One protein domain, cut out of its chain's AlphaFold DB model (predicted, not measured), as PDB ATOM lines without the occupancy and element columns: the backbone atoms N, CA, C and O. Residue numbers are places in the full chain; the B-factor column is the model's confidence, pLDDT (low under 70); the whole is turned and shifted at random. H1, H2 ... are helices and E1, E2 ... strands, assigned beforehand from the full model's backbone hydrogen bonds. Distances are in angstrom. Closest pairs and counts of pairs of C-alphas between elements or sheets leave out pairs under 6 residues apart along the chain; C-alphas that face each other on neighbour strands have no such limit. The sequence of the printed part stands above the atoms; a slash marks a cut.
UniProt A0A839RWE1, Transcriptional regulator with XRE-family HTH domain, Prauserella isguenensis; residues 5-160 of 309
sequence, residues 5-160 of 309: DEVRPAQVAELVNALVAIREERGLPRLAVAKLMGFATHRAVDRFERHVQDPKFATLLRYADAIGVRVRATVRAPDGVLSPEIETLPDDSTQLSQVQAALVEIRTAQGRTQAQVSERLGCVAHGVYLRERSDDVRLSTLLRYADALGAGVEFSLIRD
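AT A GLANCE: This is residues 5 to 160 of the 309 residues of the protein "Transcriptional regulator with XRE-family HTH domain" of Prauserella isguenensis (UniProt A0A839RWE1). A long two-stranded antiparallel ribbon, E1 and E2, runs along the longest axis, and helices cover one side of it: H1 lies beside E2, H5 beside E1, and H4 and H8 follow one another between them. Short helices make the two ends, H2 and H3 next to H4, H6 and H7 next to H8. The printed part has 156 residues, with eight named helices and two named strands in the order H1 H2 H3 H4 E1 H5 H6 H7 H8 E2; the class is mostly helix. The whole is compact, with a radius of gyration of the C-alphas of 16.1 A, and elongated, spanning 48 by 31 by 26 A.

IN THESE COORDINATES: H1 is residues 5 to 25, 31.1 A long, starting at C-alpha 5 (56.996, 103.794, 270.288). H2 is residues 30 to 36, H3 residues 43 to 49, and H4 residues 57 to 66. E1, residues 69 to 76, is 22.4 A long. H5, residues 92 to 109, is 26.7 A long and begins at C-alpha 92 (65.505, 121.064, 250.541). H6 is residues 114 to 120, H7 residues 125 to 132, and H8 residues 139 to 148. E2, residues 152 to 159, is 22.7 A long and ends at C-alpha 159 (56.185, 110.998, 241.348).

HOW THE PARTS SIT: H1, H4, H5 and H8 form a bundle, a group of helices gathered together. With residues 8 to 12 alone H1 touches H8, opposite ways at a steep tilt of 41 degrees, closest at the C-alphas of Pro 9 and Ser 140, 7.0 A. With residues 16 to 20 alone H1 touches H3, closest at the C-alphas of Val 20 and Glu 49, 6.8 A. H2 touches H4 about perpendicular at 84 degrees, closest at the C-alphas of Leu 36 and Ala 66, 5.3 A. H5 touches H4 with residues 92 to 96 alone, closest at the C-alphas of Leu 61 and Asp 92, 6.1 A. H6 touches H7, closest at the C-alphas of Ala 115 and Ala 125, 4.9 A. H1 and H5 are apart. E1 and E2 are antiparallel at 157 degrees, with N 72 and O 156 2.8 A apart and N 76 and O 152 2.7 A apart, both within hydrogen-bond range. Every O i to N i+4 pair is within that range in H2, H3, H4, H6, H7 and H8; H1 has 15 of 17 and H5 13 of 14.

THE WHOLE: The two C-alphas farthest apart, those of Gly 27 and Gly 111, are 48.9 A apart. The printed part has no cut. The link from E1 to H5, residues 77 to 91, is long. The mean pLDDT of the printed part is 70.6; 50 residues are under 70, among them 77 to 97 and 121 to 137.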
ATOM      1  N   ASP A   5      55.538 103.730 270.457       42.62
ATOM      2  CA  ASP A   5      56.996 103.794 270.288       42.62
ATOM      3  C   ASP A   5      57.577 102.803 269.268       42.62
ATOM      4  O   ASP A   5      58.643 103.059 268.714       42.62
ATOM      5  N   GLU A   6      56.853 101.726 268.947       46.69
ATOM      6  CA  GLU A   6      57.248 100.719 267.948       46.69
ATOM      7  C   GLU A   6      56.749 101.075 266.533       46.69
ATOM      8  O   GLU A   6      57.376 100.732 265.531       46.69
ATOM      9  N   VAL A   7      55.656 101.844 266.444       52.53
ATOM     10  CA  VAL A   7      55.014 102.273 265.184       52.53
ATOM     11  C   VAL A   7      55.829 103.363 264.468       52.53
ATOM     12  O   VAL A   7      55.806 103.491 263.246       52.53
ATOM     13  N   ARG A   8      56.610 104.150 265.213       62.56
ATOM     14  CA  ARG A   8      57.321 105.336 264.698       62.56
ATOM     15  C   ARG A   8      58.622 105.027 263.940       62.56
ATOM     16  O   ARG A   8      58.830 105.617 262.878       62.56
ATOM     17  N   PRO A   9      59.486 104.099 264.405       62.47
ATOM     18  CA  PRO A   9      60.558 103.552 263.577       62.47
ATOM     19  C   PRO A   9      60.012 102.884 262.311       62.47
ATOM     20  O   PRO A   9      60.638 102.991 261.258       62.47
ATOM     21  N   ALA A  10      58.832 102.254 262.400       72.00
ATOM     22  CA  ALA A  10      58.182 101.627 261.255       72.00
ATOM     23  C   ALA A  10      57.783 102.661 260.194       72.00
ATOM     24  O   ALA A  10      58.127 102.469 259.037       72.00
ATOM     25  N   GLN A  11      57.201 103.806 260.573       77.75
ATOM     26  CA  GLN A  11      56.854 104.867 259.613       77.75
ATOM     27  C   GLN A  11      58.079 105.416 258.854       77.75
ATOM     28  O   GLN A  11      58.024 105.640 257.643       77.75
ATOM     29  N   VAL A  12      59.210 105.626 259.543       80.19
ATOM     30  CA  VAL A  12      60.458 106.075 258.892       80.19
ATOM     31  C   VAL A  12      61.003 104.986 257.966       80.19
ATOM     32  O   VAL A  12      61.387 105.279 256.833       80.19
ATOM     33  N   ALA A  13      61.007 103.732 258.425       81.12
ATOM     34  CA  ALA A  13      61.463 102.601 257.630       81.12
ATOM     35  C   ALA A  13      60.581 102.375 256.393       81.12
ATOM     36  O   ALA A  13      61.112 102.131 255.314       81.12
ATOM     37  N   GLU A  14      59.259 102.507 256.513       84.56
ATOM     38  CA  GLU A  14      58.295 102.429 255.412       84.56
ATOM     39  C   GLU A  14      58.553 103.504 254.359       84.56
ATOM     40  O   GLU A  14      58.622 103.188 253.172       84.56
ATOM     41  N   LEU A  15      58.768 104.753 254.779       84.19
ATOM     42  CA  LEU A  15      59.075 105.850 253.865       84.19
ATOM     43  C   LEU A  15      60.383 105.602 253.101       84.19
ATOM     44  O   LEU A  15      60.434 105.767 251.880       84.19
ATOM     45  N   VAL A  16      61.436 105.178 253.804       86.38
ATOM     46  CA  VAL A  16      62.719 104.832 253.175       86.38
ATOM     47  C   VAL A  16      62.546 103.639 252.233       86.38
ATOM     48  O   VAL A  16      62.978 103.713 251.086       86.38
ATOM     49  N   ASN A  17      61.858 102.575 252.654       89.19
ATOM     50  CA  ASN A  17      61.590 101.402 251.819       89.19
ATOM     51  C   ASN A  17      60.791 101.766 250.559       89.19
ATOM     52  O   ASN A  17      61.093 101.254 249.483       89.19
ATOM     53  N   ALA A  18      59.822 102.679 250.655       85.00
ATOM     54  CA  ALA A  18      59.061 103.170 249.508       85.00
ATOM     55  C   ALA A  18      59.947 103.942 248.514       85.00
ATOM     56  O   ALA A  18      59.836 103.743 247.304       85.00
ATOM     57  N   LEU A  19      60.871 104.778 249.001       86.38
ATOM     58  CA  LEU A  19      61.853 105.459 248.149       86.38
ATOM     59  C   LEU A  19      62.815 104.463 247.479       86.38
ATOM     60  O   LEU A  19      63.106 104.604 246.289       86.38
ATOM     61  N   VAL A  20      63.269 103.434 248.204       88.62
ATOM     62  CA  VAL A  20      64.122 102.368 247.648       88.62
ATOM     63  C   VAL A  20      63.377 101.573 246.579       88.62
ATOM     64  O   VAL A  20      63.938 101.334 245.512       88.62
ATOM     65  N   ALA A  21      62.110 101.227 246.812       85.31
ATOM     66  CA  ALA A  21      61.283 100.546 245.821       85.31
ATOM     67  C   ALA A  21      61.165 101.373 244.529       85.31
ATOM     68  O   ALA A  21      61.380 100.846 243.443       85.31
ATOM     69  N   ILE A  22      60.939 102.691 244.632       84.25
ATOM     70  CA  ILE A  22      60.891 103.574 243.455       84.25
ATOM     71  C   ILE A  22      62.254 103.651 242.749       84.25
ATOM     72  O   ILE A  22      62.306 103.643 241.517       84.25
ATOM     73  N   ARG A  23      63.372 103.695 243.491       90.06
ATOM     74  CA  ARG A  23      64.720 103.628 242.899       90.06
ATOM     75  C   ARG A  23      64.897 102.345 242.081       90.06
ATOM     76  O   ARG A  23      65.439 102.396 240.975       90.06
ATOM     77  N   GLU A  24      64.482 101.209 242.638       87.12
ATOM     78  CA  GLU A  24      64.609  99.890 242.013       87.12
ATOM     79  C   GLU A  24      63.702  99.737 240.794       87.12
ATOM     80  O   GLU A  24      64.183  99.294 239.753       87.12
ATOM     81  N   GLU A  25      62.453 100.200 240.871       83.38
ATOM     82  CA  GLU A  25      61.530 100.296 239.731       83.38
ATOM     83  C   GLU A  25      62.138 101.104 238.574       83.38
ATOM     84  O   GLU A  25      61.992 100.739 237.409       83.38
ATOM     85  N   ARG A  26      62.858 102.190 238.888       82.81
ATOM     86  CA  ARG A  26      63.537 103.043 237.898       82.81
ATOM     87  C   ARG A  26      64.886 102.484 237.428       82.81
ATOM     88  O   ARG A  26      65.539 103.107 236.594       82.81
ATOM     89  N   GLY A  27      65.338 101.348 237.965       83.94
ATOM     90  CA  GLY A  27      66.617 100.729 237.607       83.94
ATOM     91  C   GLY A  27      67.845 101.580 237.951       83.94
ATOM     92  O   GLY A  27      68.922 101.366 237.393       83.94
ATOM     93  N   LEU A  28      67.714 102.556 238.857       81.62
ATOM     94  CA  LEU A  28      68.798 103.480 239.182       81.62
ATOM     95  C   LEU A  28      69.833 102.792 240.088       81.62
ATOM     96  O   LEU A  28      69.494 102.356 241.197       81.62
ATOM     97  N   PRO A  29      71.115 102.706 239.681       86.19
ATOM     98  CA  PRO A  29      72.144 102.120 240.525       86.19
ATOM     99  C   PRO A  29      72.464 103.050 241.702       86.19
ATOM    100  O   PRO A  29      72.537 104.269 241.547       86.19
ATOM    101  N   ARG A  30      72.754 102.472 242.874       87.25
ATOM    102  CA  ARG A  30      73.072 103.220 244.112       87.25
ATOM    103  C   ARG A  30      74.189 104.251 243.929       87.25
ATOM    104  O   ARG A  30      74.157 105.324 244.521       87.25
ATOM    105  N   LEU A  31      75.169 103.947 243.073       78.06
ATOM    106  CA  LEU A  31      76.252 104.870 242.733       78.06
ATOM    107  C   LEU A  31      75.770 106.098 241.942       78.06
ATOM    108  O   LEU A  31      76.326 107.174 242.132       78.06
ATOM    109  N   ALA A  32      74.770 105.960 241.068       76.38
ATOM    110  CA  ALA A  32      74.204 107.096 240.339       76.38
ATOM    111  C   ALA A  32      73.433 108.020 241.286       76.38
ATOM    112  O   ALA A  32      73.681 109.221 241.281       76.38
ATOM    113  N   VAL A  33      72.605 107.455 242.171       77.44
ATOM    114  CA  VAL A  33      71.899 108.221 243.214       77.44
ATOM    115  C   VAL A  33      72.896 108.947 244.119       77.44
ATOM    116  O   VAL A  33      72.770 110.144 244.343       77.44
ATOM    117  N   ALA A  34      73.958 108.265 244.563       75.12
ATOM    118  CA  ALA A  34      75.002 108.885 245.376       75.12
ATOM    119  C   ALA A  34      75.680 110.068 244.666       75.12
ATOM    120  O   ALA A  34      75.888 111.105 245.289       75.12
ATOM    121  N   LYS A  35      75.979 109.936 243.366       71.81
ATOM    122  CA  LYS A  35      76.553 111.024 242.559       71.81
ATOM    123  C   LYS A  35      75.601 112.211 242.433       71.81
ATOM    124  O   LYS A  35      76.058 113.340 242.579       71.81
ATOM    125  N   LEU A  36      74.310 111.963 242.209       73.88
ATOM    126  CA  LEU A  36      73.280 113.008 242.159       73.88
ATOM    127  C   LEU A  36      73.139 113.722 243.510       73.88
ATOM    128  O   LEU A  36      73.049 114.942 243.556       73.88
ATOM    129  N   MET A  37      73.266 112.988 244.618       73.44
ATOM    130  CA  MET A  37      73.317 113.556 245.968       73.44
ATOM    131  C   MET A  37      74.641 114.281 246.294       73.44
ATOM    132  O   MET A  37      74.764 114.841 247.385       73.44
ATOM    133  N   GLY A  38      75.637 114.278 245.399       70.88
ATOM    134  CA  GLY A  38      76.941 114.926 245.596       70.88
ATOM    135  C   GLY A  38      77.993 114.085 246.331       70.88
ATOM    136  O   GLY A  38      79.031 114.608 246.732       70.88
ATOM    137  N   PHE A  39      77.768 112.782 246.511       70.44
ATOM    138  CA  PHE A  39      78.728 111.862 247.123       70.44
ATOM    139  C   PHE A  39      79.543 111.104 246.072       70.44
ATOM    140  O   PHE A  39      79.021 110.555 245.103       70.44
ATOM    141  N   ALA A  40      80.850 110.978 246.313       61.06
ATOM    142  CA  ALA A  40      81.752 110.246 245.420       61.06
ATOM    143  C   ALA A  40      81.578 108.713 245.475       61.06
ATOM    144  O   ALA A  40      82.027 108.006 244.572       61.06
ATOM    145  N   THR A  41      80.959 108.177 246.535       75.75
ATOM    146  CA  THR A  41      80.806 106.728 246.748       75.75
ATOM    147  C   THR A  41      79.392 106.361 247.182       75.75
ATOM    148  O   THR A  41      78.709 107.145 247.834       75.75
ATOM    149  N   HIS A  42      78.980 105.125 246.888       78.88
ATOM    150  CA  HIS A  42      77.653 104.601 247.230       78.88
ATOM    151  C   HIS A  42      77.450 104.331 248.734       78.88
ATOM    152  O   HIS A  42      76.332 104.059 249.149       78.88
ATOM    153  N   ARG A  43      78.494 104.423 249.575       78.06
ATOM    154  CA  ARG A  43      78.428 104.042 251.002       78.06
ATOM    155  C   ARG A  43      77.382 104.821 251.805       78.06
ATOM    156  O   ARG A  43      76.814 104.270 252.743       78.06
ATOM    157  N   ALA A  44      77.153 106.090 251.461       73.94
ATOM    158  CA  ALA A  44      76.125 106.909 252.102       73.94
ATOM    159  C   ALA A  44      74.716 106.382 251.787       73.94
ATOM    160  O   ALA A  44      73.909 106.209 252.696       73.94
ATOM    161  N   VAL A  45      74.474 106.041 250.518       82.06
ATOM    162  CA  VAL A  45      73.223 105.438 250.044       82.06
ATOM    163  C   VAL A  45      73.024 104.050 250.654       82.06
ATOM    164  O   VAL A  45      71.981 103.794 251.234       82.06
ATOM    165  N   ASP A  46      74.039 103.183 250.650       81.25
ATOM    166  CA  ASP A  46      73.945 101.850 251.266       81.25
ATOM    167  C   ASP A  46      73.586 101.903 252.754       81.25
ATOM    168  O   ASP A  46      72.805 101.088 253.239       81.25
ATOM    169  N   ARG A  47      74.169 102.851 253.498       80.88
ATOM    170  CA  ARG A  47      73.869 103.037 254.922       80.88
ATOM    171  C   ARG A  47      72.425 103.495 255.133       80.88
ATOM    172  O   ARG A  47      71.785 103.019 256.069       80.88
ATOM    173  N   PHE A  48      71.952 104.400 254.277       83.62
ATOM    174  CA  PHE A  48      70.583 104.906 254.280       83.62
ATOM    175  C   PHE A  48      69.575 103.787 253.978       83.62
ATOM    176  O   PHE A  48      68.674 103.559 254.775       83.62
ATOM    177  N   GLU A  49      69.782 103.015 252.905       86.88
ATOM    178  CA  GLU A  49      68.869 101.930 252.498       86.88
ATOM    179  C   GLU A  49      68.817 100.767 253.501       86.88
ATOM    180  O   GLU A  49      67.816 100.063 253.590       86.88
ATOM    181  N   ARG A  50      69.892 100.547 254.264       82.44
ATOM    182  CA  ARG A  50      69.971  99.487 255.284       82.44
ATOM    183  C   ARG A  50      69.423  99.899 256.653       82.44
ATOM    184  O   ARG A  50      69.562  99.121 257.592       82.44
ATOM    185  N   HIS A  51      68.865 101.105 256.794       80.75
ATOM    186  CA  HIS A  51      68.352 101.634 258.069       80.75
ATOM    187  C   HIS A  51      69.390 101.623 259.206       80.75
ATOM    188  O   HIS A  51      69.045 101.502 260.378       80.75
ATOM    189  N   VAL A  52      70.686 101.735 258.881       70.81
ATOM    190  CA  VAL A  52      71.771 101.629 259.883       70.81
ATOM    191  C   VAL A  52      71.721 102.791 260.875       70.81
ATOM    192  O   VAL A  52      72.186 102.668 262.007       70.81
ATOM    193  N   GLN A  53      71.203 103.940 260.442       68.81
ATOM    194  CA  GLN A  53      71.046 105.137 261.259       68.81
ATOM    195  C   GLN A  53      69.721 105.815 260.930       68.81
ATOM    196  O   GLN A  53      69.278 105.781 259.785       68.81
ATOM    197  N   ASP A  54      69.144 106.477 261.932       68.69
ATOM    198  CA  ASP A  54      67.992 107.359 261.757       68.69
ATOM    199  C   ASP A  54      68.351 108.495 260.782       68.69
ATOM    200  O   ASP A  54      69.245 109.303 261.088       68.69
ATOM    201  N   PRO A  55      67.721 108.543 259.595       77.81
ATOM    202  CA  PRO A  55      68.087 109.498 258.574       77.81
ATOM    203  C   PRO A  55      67.715 110.916 258.996       77.81
ATOM    204  O   PRO A  55      66.664 111.198 259.582       77.81
ATOM    205  N   LYS A  56      68.589 111.852 258.636       79.56
ATOM    206  CA  LYS A  56      68.237 113.263 258.699       79.56
ATOM    207  C   LYS A  56      67.222 113.596 257.612       79.56
ATOM    208  O   LYS A  56      67.281 113.023 256.521       79.56
ATOM    209  N   PHE A  57      66.337 114.550 257.877       75.81
ATOM    210  CA  PHE A  57      65.312 114.938 256.908       75.81
ATOM    211  C   PHE A  57      65.919 115.456 255.597       75.81
ATOM    212  O   PHE A  57      65.512 115.015 254.528       75.81
ATOM    213  N   ALA A  58      66.971 116.278 255.666       73.25
ATOM    214  CA  ALA A  58      67.668 116.760 254.473       73.25
ATOM    215  C   ALA A  58      68.302 115.618 253.659       73.25
ATOM    216  O   ALA A  58      68.339 115.661 252.436       73.25
ATOM    217  N   THR A  59      68.774 114.553 254.322       79.62
ATOM    218  CA  THR A  59      69.296 113.369 253.616       79.62
ATOM    219  C   THR A  59      68.187 112.640 252.861       79.62
ATOM    220  O   THR A  59      68.419 112.181 251.745       79.62
ATOM    221  N   LEU A  60      66.986 112.563 253.444       83.56
ATOM    222  CA  LEU A  60      65.822 111.963 252.801       83.56
ATOM    223  C   LEU A  60      65.347 112.788 251.599       83.56
ATOM    224  O   LEU A  60      65.097 112.207 250.546       83.56
ATOM    225  N   LEU A  61      65.269 114.117 251.729       78.62
ATOM    226  CA  LEU A  61      64.872 114.994 250.623       78.62
ATOM    227  C   LEU A  61      65.857 114.920 249.455       78.62
ATOM    228  O   LEU A  61      65.440 114.658 248.332       78.62
ATOM    229  N   ARG A  62      67.165 114.985 249.732       73.56
ATOM    230  CA  ARG A  62      68.209 114.812 248.709       73.56
ATOM    231  C   ARG A  62      68.141 113.457 248.017       73.56
ATOM    232  O   ARG A  62      68.424 113.363 246.828       73.56
ATOM    233  N   TYR A  63      67.812 112.395 248.756       81.88
ATOM    234  CA  TYR A  63      67.617 111.074 248.163       81.88
ATOM    235  C   TYR A  63      66.401 111.070 247.232       81.88
ATOM    236  O   TYR A  63      66.496 110.565 246.119       81.88
ATOM    237  N   ALA A  64      65.278 111.638 247.680       82.75
ATOM    238  CA  ALA A  64      64.046 111.722 246.907       82.75
ATOM    239  C   ALA A  64      64.229 112.551 245.622       82.75
ATOM    240  O   ALA A  64      63.866 112.090 244.541       82.75
ATOM    241  N   ASP A  65      64.890 113.705 245.718       77.06
ATOM    242  CA  ASP A  65      65.249 114.548 244.576       77.06
ATOM    243  C   ASP A  65      66.164 113.805 243.589       77.06
ATOM    244  O   ASP A  65      65.872 113.724 242.396       77.06
ATOM    245  N   ALA A  66      67.193 113.116 244.095       78.25
ATOM    246  CA  ALA A  66      68.101 112.313 243.274       78.25
ATOM    247  C   ALA A  66      67.410 111.159 242.527       78.25
ATOM    248  O   ALA A  66      67.934 110.680 241.520       78.25
ATOM    249  N   ILE A  67      66.255 110.687 243.003       82.94
ATOM    250  CA  ILE A  67      65.447 109.689 242.293       82.94
ATOM    251  C   ILE A  67      64.282 110.308 241.517       82.94
ATOM    252  O   ILE A  67      63.533 109.546 240.913       82.94
ATOM    253  N   GLY A  68      64.117 111.636 241.503       73.50
ATOM    254  CA  GLY A  68      63.035 112.349 240.817       73.50
ATOM    255  C   GLY A  68      61.663 112.131 241.463       73.50
ATOM    256  O   GLY A  68      60.670 111.886 240.768       73.50
ATOM    257  N   VAL A  69      61.620 112.118 242.793       77.56
ATOM    258  CA  VAL A  69      60.412 111.984 243.611       77.56
ATOM    259  C   VAL A  69      60.336 113.180 244.547       77.56
ATOM    260  O   VAL A  69      61.281 113.480 245.267       77.56
ATOM    261  N   ARG A  70      59.178 113.835 244.596       77.56
ATOM    262  CA  ARG A  70      58.920 114.885 245.578       77.56
ATOM    263  C   ARG A  70      58.287 114.286 246.823       77.56
ATOM    264  O   ARG A  70      57.319 113.533 246.742       77.56
ATOM    265  N   VAL A  71      58.814 114.648 247.984       78.19
ATOM    266  CA  VAL A  71      58.224 114.300 249.280       78.19
ATOM    267  C   VAL A  71      57.310 115.443 249.692       78.19
ATOM    268  O   VAL A  71      57.715 116.604 249.709       78.19
ATOM    269  N   ARG A  72      56.057 115.130 250.005       78.38
ATOM    270  CA  ARG A  72      55.107 116.068 250.601       78.38
ATOM    271  C   ARG A  72      54.840 115.625 252.028       78.38
ATOM    272  O   ARG A  72      54.393 114.505 252.242       78.38
ATOM    273  N   ALA A  73      55.097 116.500 252.989       75.75
ATOM    274  CA  ALA A  73      54.730 116.287 254.381       75.75
ATOM    275  C   ALA A  73      53.459 117.080 254.693       75.75
ATOM    276  O   ALA A  73      53.367 118.264 254.375       75.75
ATOM    277  N   THR A  74      52.485 116.430 255.314       71.56
ATOM    278  CA  THR A  74      51.241 117.051 255.773       71.56
ATOM    279  C   THR A  74      51.141 116.891 257.282       71.56
ATOM    280  O   THR A  74      51.400 115.811 257.809       71.56
ATOM    281  N   VAL A  75      50.824 117.977 257.987       76.56
ATOM    282  CA  VAL A  75      50.703 117.990 259.450       76.56
ATOM    283  C   VAL A  75      49.225 118.100 259.806       76.56
ATOM    284  O   VAL A  75      48.538 119.003 259.347       76.56
ATOM    285  N   ARG A  76      48.713 117.181 260.620       74.19
ATOM    286  CA  ARG A  76      47.323 117.144 261.073       74.19
ATOM    287  C   ARG A  76      47.263 117.545 262.539       74.19
ATOM    288  O   ARG A  76      47.787 116.822 263.379       74.19
ATOM    289  N   ALA A  77      46.629 118.671 262.848       68.94
ATOM    290  CA  ALA A  77      46.426 119.102 264.226       68.94
ATOM    291  C   ALA A  77      45.313 118.274 264.915       68.94
ATOM    292  O   ALA A  77      44.439 117.734 264.231       68.94
ATOM    293  N   PRO A  78      45.317 118.173 266.258       61.91
ATOM    294  CA  PRO A  78      44.324 117.391 267.002       61.91
ATOM    295  C   PRO A  78      42.887 117.939 266.923       61.91
ATOM    296  O   PRO A  78      41.947 117.155 267.021       61.91
ATOM    297  N   ASP A  79      42.707 119.243 266.673       58.59
ATOM    298  CA  ASP A  79      41.389 119.906 266.651       58.59
ATOM    299  C   ASP A  79      40.827 120.115 265.222       58.59
ATOM    300  O   ASP A  79      39.779 120.733 265.038       58.59
ATOM    301  N   GLY A  80      41.511 119.604 264.188       59.12
ATOM    302  CA  GLY A  80      41.143 119.772 262.776       59.12
ATOM    303  C   GLY A  80      42.350 119.785 261.829       59.12
ATOM    304  O   GLY A  80      43.499 119.885 262.253       59.12
ATOM    305  N   VAL A  81      42.108 119.658 260.520       47.50
ATOM    306  CA  VAL A  81      43.174 119.620 259.502       47.50
ATOM    307  C   VAL A  81      43.689 121.040 259.243       47.50
ATOM    308  O   VAL A  81      43.048 121.808 258.535       47.50
ATOM    309  N   LEU A  82      44.859 121.384 259.780       50.47
ATOM    310  CA  LEU A  82      45.661 122.483 259.246       50.47
ATOM    311  C   LEU A  82      46.488 121.920 258.092       50.47
ATOM    312  O   LEU A  82      47.621 121.497 258.282       50.47
ATOM    313  N   SER A  83      45.909 121.858 256.896       42.41
ATOM    314  CA  SER A  83      46.712 121.677 255.690       42.41
ATOM    315  C   SER A  83      47.420 123.000 255.440       42.41
ATOM    316  O   SER A  83      46.742 123.964 255.084       42.41
ATOM    317  N   PRO A  84      48.750 123.108 255.554       43.88
ATOM    318  CA  PRO A  84      49.393 124.089 254.716       43.88
ATOM    319  C   PRO A  84      49.170 123.569 253.281       43.88
ATOM    320  O   PRO A  84      49.634 122.483 252.922       43.88
ATOM    321  N   GLU A  85      48.360 124.267 252.480       38.91
ATOM    322  CA  GLU A  85      48.332 124.080 251.024       38.91
ATOM    323  C   GLU A  85      49.714 124.484 250.498       38.91
ATOM    324  O   GLU A  85      49.957 125.610 250.075       38.91
ATOM    325  N   ILE A  86      50.677 123.572 250.611       38.16
ATOM    326  CA  ILE A  86      52.033 123.776 250.111       38.16
ATOM    327  C   ILE A  86      52.055 123.243 248.688       38.16
ATOM    328  O   ILE A  86      52.517 122.136 248.396       38.16
ATOM    329  N   GLU A  87      51.523 124.056 247.786       37.12
ATOM    330  CA  GLU A  87      51.827 123.973 246.369       37.12
ATOM    331  C   GLU A  87      52.948 124.969 246.074       37.12
ATOM    332  O   GLU A  87      52.757 126.040 245.517       37.12
ATOM    333  N   THR A  88      54.155 124.646 246.527       31.19
ATOM    334  CA  THR A  88      55.353 125.349 246.068       31.19
ATOM    335  C   THR A  88      56.391 124.319 245.678       31.19
ATOM    336  O   THR A  88      56.442 123.239 246.259       31.19
ATOM    337  N   LEU A  89      57.152 124.635 244.633       51.47
ATOM    338  CA  LEU A  89      58.398 123.975 244.257       51.47
ATOM    339  C   LEU A  89      59.432 124.330 245.340       51.47
ATOM    340  O   LEU A  89      59.727 125.523 245.448       51.47
ATOM    341  N   PRO A  90      59.954 123.405 246.165       50.00
ATOM    342  CA  PRO A  90      60.867 123.847 247.210       50.00
ATOM    343  C   PRO A  90      62.162 123.042 247.228       50.00
ATOM    344  O   PRO A  90      62.179 121.825 247.375       50.00
ATOM    345  N   ASP A  91      63.245 123.798 247.153       49.88
ATOM    346  CA  ASP A  91      64.585 123.413 247.571       49.88
ATOM    347  C   ASP A  91      64.573 122.845 249.013       49.88
ATOM    348  O   ASP A  91      63.770 123.290 249.847       49.88
ATOM    349  N   ASP A  92      65.489 121.919 249.328       51.03
ATOM    350  CA  ASP A  92      65.505 121.064 250.541       51.03
ATOM    351  C   ASP A  92      65.255 121.810 251.871       51.03
ATOM    352  O   ASP A  92      64.588 121.316 252.783       51.03
ATOM    353  N   SER A  93      65.792 123.027 251.992       51.53
ATOM    354  CA  SER A  93      65.713 123.852 253.208       51.53
ATOM    355  C   SER A  93      64.323 124.443 253.473       51.53
ATOM    356  O   SER A  93      63.977 124.744 254.617       51.53
ATOM    357  N   THR A  94      63.494 124.584 252.436       59.16
ATOM    358  CA  THR A  94      62.194 125.260 252.532       59.16
ATOM    359  C   THR A  94      61.126 124.322 253.092       59.16
ATOM    360  O   THR A  94      60.342 124.729 253.946       59.16
ATOM    361  N   GLN A  95      61.136 123.046 252.689       62.41
ATOM    362  CA  GLN A  95      60.150 122.064 253.156       62.41
ATOM    363  C   GLN A  95      60.279 121.750 254.649       62.41
ATOM    364  O   GLN A  95      59.277 121.711 255.360       62.41
ATOM    365  N   LEU A  96      61.504 121.550 255.149       64.81
ATOM    366  CA  LEU A  96      61.731 121.299 256.577       64.81
ATOM    367  C   LEU A  96      61.294 122.493 257.426       64.81
ATOM    368  O   LEU A  96      60.590 122.318 258.420       64.81
ATOM    369  N   SER A  97      61.671 123.698 256.991       65.50
ATOM    370  CA  SER A  97      61.296 124.949 257.650       65.50
ATOM    371  C   SER A  97      59.775 125.110 257.724       65.50
ATOM    372  O   SER A  97      59.253 125.529 258.752       65.50
ATOM    373  N   GLN A  98      59.046 124.720 256.673       70.50
ATOM    374  CA  GLN A  98      57.580 124.763 256.642       70.50
ATOM    375  C   GLN A  98      56.939 123.756 257.605       70.50
ATOM    376  O   GLN A  98      56.023 124.115 258.343       70.50
ATOM    377  N   VAL A  99      57.425 122.510 257.645       73.44
ATOM    378  CA  VAL A  99      56.914 121.493 258.581       73.44
ATOM    379  C   VAL A  99      57.177 121.909 260.028       73.44
ATOM    380  O   VAL A  99      56.288 121.811 260.873       73.44
ATOM    381  N   GLN A 100      58.378 122.411 260.323       73.69
ATOM    382  CA  GLN A 100      58.709 122.940 261.645       73.69
ATOM    383  C   GLN A 100      57.838 124.146 262.006       73.69
ATOM    384  O   GLN A 100      57.309 124.185 263.115       73.69
ATOM    385  N   ALA A 101      57.636 125.090 261.083       71.31
ATOM    386  CA  ALA A 101      56.774 126.249 261.300       71.31
ATOM    387  C   ALA A 101      55.330 125.834 261.624       71.31
ATOM    388  O   ALA A 101      54.775 126.318 262.608       71.31
ATOM    389  N   ALA A 102      54.764 124.877 260.881       70.81
ATOM    390  CA  ALA A 102      53.423 124.353 261.139       70.81
ATOM    391  C   ALA A 102      53.313 123.689 262.524       70.81
ATOM    392  O   ALA A 102      52.342 123.890 263.252       70.81
ATOM    393  N   LEU A 103      54.328 122.924 262.936       76.25
ATOM    394  CA  LEU A 103      54.359 122.304 264.263       76.25
ATOM    395  C   LEU A 103      54.505 123.343 265.389       76.25
ATOM    396  O   LEU A 103      53.863 123.214 266.435       76.25
ATOM    397  N   VAL A 104      55.306 124.391 265.180       75.94
ATOM    398  CA  VAL A 104      55.425 125.519 266.117       75.94
ATOM    399  C   VAL A 104      54.097 126.267 266.230       75.94
ATOM    400  O   VAL A 104      53.682 126.587 267.343       75.94
ATOM    401  N   GLU A 105      53.401 126.489 265.117       73.88
ATOM    402  CA  GLU A 105      52.090 127.137 265.092       73.88
ATOM    403  C   GLU A 105      51.062 126.346 265.913       73.88
ATOM    404  O   GLU A 105      50.432 126.905 266.814       73.88
ATOM    405  N   ILE A 106      50.987 125.023 265.719       76.12
ATOM    406  CA  ILE A 106      50.134 124.128 266.522       76.12
ATOM    407  C   ILE A 106      50.473 124.236 268.013       76.12
ATOM    408  O   ILE A 106      49.575 124.382 268.845       76.12
ATOM    409  N   ARG A 107      51.763 124.212 268.377       82.69
ATOM    410  CA  ARG A 107      52.192 124.377 269.775       82.69
ATOM    411  C   ARG A 107      51.699 125.702 270.355       82.69
ATOM    412  O   ARG A 107      51.199 125.726 271.482       82.69
ATOM    413  N   THR A 108      51.867 126.796 269.608       77.19
ATOM    414  CA  THR A 108      51.455 128.132 270.053       77.19
ATOM    415  C   THR A 108      49.940 128.257 270.180       77.19
ATOM    416  O   THR A 108      49.476 128.807 271.176       77.19
ATOM    417  N   ALA A 109      49.172 127.673 269.256       73.50
ATOM    418  CA  ALA A 109      47.713 127.649 269.302       73.50
ATOM    419  C   ALA A 109      47.182 126.864 270.514       73.50
ATOM    420  O   ALA A 109      46.208 127.269 271.142       73.50
ATOM    421  N   GLN A 110      47.872 125.792 270.913       73.62
ATOM    422  CA  GLN A 110      47.563 125.029 272.129       73.62
ATOM    423  C   GLN A 110      48.006 125.727 273.430       73.62
ATOM    424  O   GLN A 110      47.851 125.157 274.512       73.62
ATOM    425  N   GLY A 111      48.626 126.912 273.354       74.81
ATOM    426  CA  GLY A 111      49.156 127.634 274.514       74.81
ATOM    427  C   GLY A 111      50.286 126.898 275.241       74.81
ATOM    428  O   GLY A 111      50.579 127.203 276.398       74.81
ATOM    429  N   ARG A 112      50.920 125.907 274.599       75.75
ATOM    430  CA  ARG A 112      51.944 125.071 275.236       75.75
ATOM    431  C   ARG A 112      53.307 125.746 275.202       75.75
ATOM    432  O   ARG A 112      53.804 126.187 274.161       75.75
ATOM    433  N   THR A 113      53.968 125.755 276.350       77.88
ATOM    434  CA  THR A 113      55.355 126.214 276.453       77.88
ATOM    435  C   THR A 113      56.319 125.131 275.963       77.88
ATOM    436  O   THR A 113      56.019 123.937 276.017       77.88
ATOM    437  N   GLN A 114      57.512 125.527 275.507       70.69
ATOM    438  CA  GLN A 114      58.556 124.572 275.103       70.69
ATOM    439  C   GLN A 114      58.923 123.601 276.242       70.69
ATOM    440  O   GLN A 114      59.189 122.430 275.984       70.69
ATOM    441  N   ALA A 115      58.869 124.057 277.501       68.81
ATOM    442  CA  ALA A 115      59.113 123.225 278.679       68.81
ATOM    443  C   ALA A 115      58.088 122.083 278.805       68.81
ATOM    444  O   ALA A 115      58.478 120.928 278.967       68.81
ATOM    445  N   GLN A 116      56.798 122.378 278.620       70.50
ATOM    446  CA  GLN A 116      55.724 121.375 278.668       70.50
ATOM    447  C   GLN A 116      55.828 120.349 277.530       70.50
ATOM    448  O   GLN A 116      55.533 119.171 277.721       70.50
ATOM    449  N   VAL A 117      56.273 120.771 276.341       72.62
ATOM    450  CA  VAL A 117      56.530 119.844 275.223       72.62
ATOM    451  C   VAL A 117      57.746 118.965 275.515       72.62
ATOM    452  O   VAL A 117      57.726 117.768 275.243       72.62
ATOM    453  N   SER A 118      58.791 119.533 276.118       67.62
ATOM    454  CA  SER A 118      60.007 118.800 276.473       67.62
ATOM    455  C   SER A 118      59.775 117.734 277.551       67.62
ATOM    456  O   SER A 118      60.270 116.617 277.413       67.62
ATOM    457  N   GLU A 119      58.941 118.045 278.548       69.12
ATOM    458  CA  GLU A 119      58.522 117.124 279.607       69.12
ATOM    459  C   GLU A 119      57.774 115.922 279.019       69.12
ATOM    460  O   GLU A 119      58.104 114.777 279.321       69.12
ATOM    461  N   ARG A 120      56.858 116.169 278.073       70.31
ATOM    462  CA  ARG A 120      56.169 115.108 277.321       70.31
ATOM    463  C   ARG A 120      57.100 114.261 276.456       70.31
ATOM    464  O   ARG A 120      56.864 113.071 276.296       70.31
ATOM    465  N   LEU A 121      58.140 114.868 275.891       66.88
ATOM    466  CA  LEU A 121      59.145 114.182 275.079       66.88
ATOM    467  C   LEU A 121      60.171 113.394 275.910       66.88
ATOM    468  O   LEU A 121      60.993 112.688 275.325       66.88
ATOM    469  N   GLY A 122      60.183 113.554 277.238       63.22
ATOM    470  CA  GLY A 122      61.222 112.995 278.104       63.22
ATOM    471  C   GLY A 122      62.612 113.599 277.863       63.22
ATOM    472  O   GLY A 122      63.620 112.951 278.135       63.22
ATOM    473  N   CYS A 123      62.697 114.822 277.326       58.78
ATOM    474  CA  CYS A 123      63.964 115.515 277.075       58.78
ATOM    475  C   CYS A 123      64.022 116.875 277.783       58.78
ATOM    476  O   CYS A 123      63.004 117.519 277.997       58.78
ATOM    477  N   VAL A 124      65.225 117.339 278.139       49.56
ATOM    478  CA  VAL A 124      65.423 118.647 278.794       49.56
ATOM    479  C   VAL A 124      64.989 119.788 277.856       49.56
ATOM    480  O   VAL A 124      65.316 119.757 276.669       49.56
ATOM    481  N   ALA A 125      64.310 120.819 278.379       47.34
ATOM    482  CA  ALA A 125      63.749 121.961 277.631       47.34
ATOM    483  C   ALA A 125      64.698 122.615 276.604       47.34
ATOM    484  O   ALA A 125      64.268 123.022 275.525       47.34
ATOM    485  N   HIS A 126      66.004 122.644 276.889       42.66
ATOM    486  CA  HIS A 126      67.030 123.164 275.978       42.66
ATOM    487  C   HIS A 126      67.132 122.377 274.653       42.66
ATOM    488  O   HIS A 126      67.424 122.949 273.604       42.66
ATOM    489  N   GLY A 127      66.816 121.078 274.665       48.97
ATOM    490  CA  GLY A 127      66.817 120.223 273.478       48.97
ATOM    491  C   GLY A 127      65.686 120.526 272.492       48.97
ATOM    492  O   GLY A 127      65.862 120.306 271.298       48.97
ATOM    493  N   VAL A 128      64.550 121.062 272.953       55.62
ATOM    494  CA  VAL A 128      63.436 121.485 272.081       55.62
ATOM    495  C   VAL A 128      63.752 122.816 271.402       55.62
ATOM    496  O   VAL A 128      63.577 122.943 270.193       55.62
ATOM    497  N   TYR A 129      64.314 123.767 272.154       46.47
ATOM    498  CA  TYR A 129      64.760 125.060 271.631       46.47
ATOM    499  C   TYR A 129      65.781 124.916 270.492       46.47
ATOM    500  O   TYR A 129      65.650 125.559 269.454       46.47
ATOM    501  N   LEU A 130      66.776 124.035 270.662       47.56
ATOM    502  CA  LEU A 130      67.777 123.761 269.627       47.56
ATOM    503  C   LEU A 130      67.152 123.149 268.366       47.56
ATOM    504  O   LEU A 130      67.617 123.432 267.270       47.56
ATOM    505  N   ARG A 131      66.086 122.351 268.495       56.88
ATOM    506  CA  ARG A 131      65.427 121.666 267.370       56.88
ATOM    507  C   ARG A 131      64.523 122.584 266.556       56.88
ATOM    508  O   ARG A 131      64.534 122.469 265.341       56.88
ATOM    509  N   GLU A 132      63.807 123.503 267.203       60.09
ATOM    510  CA  GLU A 132      62.992 124.525 266.514       60.09
ATOM    511  C   GLU A 132      63.856 125.533 265.728       60.09
ATOM    512  O   GLU A 132      63.350 126.225 264.854       60.09
ATOM    513  N   ARG A 133      65.158 125.617 266.032       49.19
ATOM    514  CA  ARG A 133      66.139 126.482 265.356       49.19
ATOM    515  C   ARG A 133      67.121 125.746 264.441       49.19
ATOM    516  O   ARG A 133      67.978 126.396 263.855       49.19
ATOM    517  N   SER A 134      67.062 124.415 264.381       57.38
ATOM    518  CA  SER A 134      68.011 123.623 263.596       57.38
ATOM    519  C   SER A 134      67.453 123.317 262.214       57.38
ATOM    520  O   SER A 134      66.406 122.681 262.098       57.38
ATOM    521  N   ASP A 135      68.236 123.654 261.191       53.03
ATOM    522  CA  ASP A 135      67.921 123.412 259.777       53.03
ATOM    523  C   ASP A 135      67.995 121.920 259.371       53.03
ATOM    524  O   ASP A 135      67.665 121.565 258.243       53.03
ATOM    525  N   ASP A 136      68.448 121.023 260.259       63.38
ATOM    526  CA  ASP A 136      68.711 119.613 259.926       63.38
ATOM    527  C   ASP A 136      68.404 118.662 261.103       63.38
ATOM    528  O   ASP A 136      69.289 118.106 261.763       63.38
ATOM    529  N   VAL A 137      67.111 118.507 261.409       69.38
ATOM    530  CA  VAL A 137      66.603 117.625 262.479       69.38
ATOM    531  C   VAL A 137      66.410 116.192 261.963       69.38
ATOM    532  O   VAL A 137      66.024 115.955 260.816       69.38
ATOM    533  N   ARG A 138      66.667 115.200 262.826       76.25
ATOM    534  CA  ARG A 138      66.390 113.787 262.524       76.25
ATOM    535  C   ARG A 138      64.890 113.529 262.365       76.25
ATOM    536  O   ARG A 138      64.092 114.043 263.150       76.25
ATOM    537  N   LEU A 139      64.516 112.669 261.419       74.88
ATOM    538  CA  LEU A 139      63.117 112.343 261.126       74.88
ATOM    539  C   LEU A 139      62.371 111.786 262.339       74.88
ATOM    540  O   LEU A 139      61.307 112.301 262.685       74.88
ATOM    541  N   SER A 140      62.963 110.827 263.061       74.38
ATOM    542  CA  SER A 140      62.343 110.286 264.282       74.38
ATOM    543  C   SER A 140      62.091 111.360 265.344       74.38
ATOM    544  O   SER A 140      61.160 111.271 266.140       74.38
ATOM    545  N   THR A 141      62.929 112.398 265.367       76.38
ATOM    546  CA  THR A 141      62.834 113.485 266.340       76.38
ATOM    547  C   THR A 141      61.711 114.450 265.983       76.38
ATOM    548  O   THR A 141      60.990 114.879 266.882       76.38
ATOM    549  N   LEU A 142      61.527 114.745 264.696       77.56
ATOM    550  CA  LEU A 142      60.412 115.551 264.200       77.56
ATOM    551  C   LEU A 142      59.073 114.842 264.436       77.56
ATOM    552  O   LEU A 142      58.146 115.450 264.964       77.56
ATOM    553  N   LEU A 143      58.997 113.543 264.131       77.62
ATOM    554  CA  LEU A 143      57.792 112.741 264.363       77.62
ATOM    555  C   LEU A 143      57.435 112.654 265.847       77.62
ATOM    556  O   LEU A 143      56.280 112.833 266.218       77.62
ATOM    557  N   ARG A 144      58.435 112.468 266.718       74.56
ATOM    558  CA  ARG A 144      58.222 112.472 268.172       74.56
ATOM    559  C   ARG A 144      57.715 113.830 268.671       74.56
ATOM    560  O   ARG A 144      56.877 113.878 269.563       74.56
ATOM    561  N   TYR A 145      58.215 114.931 268.105       77.56
ATOM    562  CA  TYR A 145      57.751 116.279 268.442       77.56
ATOM    563  C   TYR A 145      56.286 116.494 268.048       77.56
ATOM    564  O   TYR A 145      55.513 116.999 268.858       77.56
ATOM    565  N   ALA A 146      55.888 116.069 266.847       75.69
ATOM    566  CA  ALA A 146      54.496 116.134 266.413       75.69
ATOM    567  C   ALA A 146      53.569 115.313 267.323       75.69
ATOM    568  O   ALA A 146      52.554 115.830 267.790       75.69
ATOM    569  N   ASP A 147      53.979 114.098 267.684       73.50
ATOM    570  CA  ASP A 147      53.239 113.234 268.608       73.50
ATOM    571  C   ASP A 147      53.063 113.871 269.999       73.50
ATOM    572  O   ASP A 147      51.967 113.894 270.557       73.50
ATOM    573  N   ALA A 148      54.108 114.513 270.533       76.31
ATOM    574  CA  ALA A 148      54.017 115.246 271.798       76.31
ATOM    575  C   ALA A 148      53.006 116.413 271.750       76.31
ATOM    576  O   ALA A 148      52.464 116.822 272.786       76.31
ATOM    577  N   LEU A 149      52.726 116.943 270.556       76.12
ATOM    578  CA  LEU A 149      51.679 117.936 270.308       76.12
ATOM    579  C   LEU A 149      50.300 117.312 270.035       76.12
ATOM    580  O   LEU A 149      49.311 118.043 269.988       76.12
ATOM    581  N   GLY A 150      50.206 115.986 269.916       73.25
ATOM    582  CA  GLY A 150      49.011 115.283 269.446       73.25
ATOM    583  C   GLY A 150      48.735 115.528 267.960       73.25
ATOM    584  O   GLY A 150      47.594 115.403 267.524       73.25
ATOM    585  N   ALA A 151      49.755 115.943 267.208       75.81
ATOM    586  CA  ALA A 151      49.678 116.182 265.779       75.81
ATOM    587  C   ALA A 151      50.191 114.959 265.005       75.81
ATOM    588  O   ALA A 151      51.228 114.389 265.338       75.81
ATOM    589  N   GLY A 152      49.482 114.574 263.945       75.69
ATOM    590  CA  GLY A 152      49.946 113.554 263.005       75.69
ATOM    591  C   GLY A 152      50.808 114.179 261.915       75.69
ATOM    592  O   GLY A 152      50.495 115.267 261.444       75.69
ATOM    593  N   VAL A 153      51.872 113.506 261.481       76.88
ATOM    594  CA  VAL A 153      52.619 113.895 260.274       76.88
ATOM    595  C   VAL A 153      52.543 112.749 259.284       76.88
ATOM    596  O   VAL A 153      52.968 111.637 259.588       76.88
ATOM    597  N   GLU A 154      52.006 113.025 258.104       78.75
ATOM    598  CA  GLU A 154      51.864 112.056 257.025       78.75
ATOM    599  C   GLU A 154      52.721 112.479 255.832       78.75
ATOM    600  O   GLU A 154      52.697 113.637 255.403       78.75
ATOM    601  N   PHE A 155      53.493 111.530 255.303       78.75
ATOM    602  CA  PHE A 155      54.348 111.739 254.142       78.75
ATOM    603  C   PHE A 155      53.718 111.093 252.912       78.75
ATOM    604  O   PHE A 155      53.386 109.914 252.917       78.75
ATOM    605  N   SER A 156      53.596 111.861 251.836       78.94
ATOM    606  CA  SER A 156      53.140 111.400 250.528       78.94
ATOM    607  C   SER A 156      54.260 111.561 249.504       78.94
ATOM    608  O   SER A 156      54.875 112.623 249.408       78.94
ATOM    609  N   LEU A 157      54.516 110.512 248.721       80.19
ATOM    610  CA  LEU A 157      55.500 110.532 247.639       80.19
ATOM    611  C   LEU A 157      54.810 110.886 246.324       80.19
ATOM    612  O   LEU A 157      53.969 110.139 245.826       80.19
ATOM    613  N   ILE A 158      55.177 112.025 245.752       76.94
ATOM    614  CA  ILE A 158      54.650 112.512 244.482       76.94
ATOM    615  C   ILE A 158      55.698 112.215 243.421       76.94
ATOM    616  O   ILE A 158      56.791 112.779 243.415       76.94
ATOM    617  N   ARG A 159      55.364 111.290 242.524       74.50
ATOM    618  CA  ARG A 159      56.185 110.998 241.348       74.50
ATOM    619  C   ARG A 159      56.007 112.168 240.384       74.50
ATOM    620  O   ARG A 159      54.880 112.400 239.954       74.50
ATOM    621  N   ASP A 160      57.074 112.891 240.050       57.16
ATOM    622  CA  ASP A 160      56.974 113.839 238.941       57.16
ATOM    623  C   ASP A 160      56.864 113.045 237.629       57.16
ATOM    624  O   ASP A 160      57.696 112.166 237.381       57.16
TER     625      ASP A 160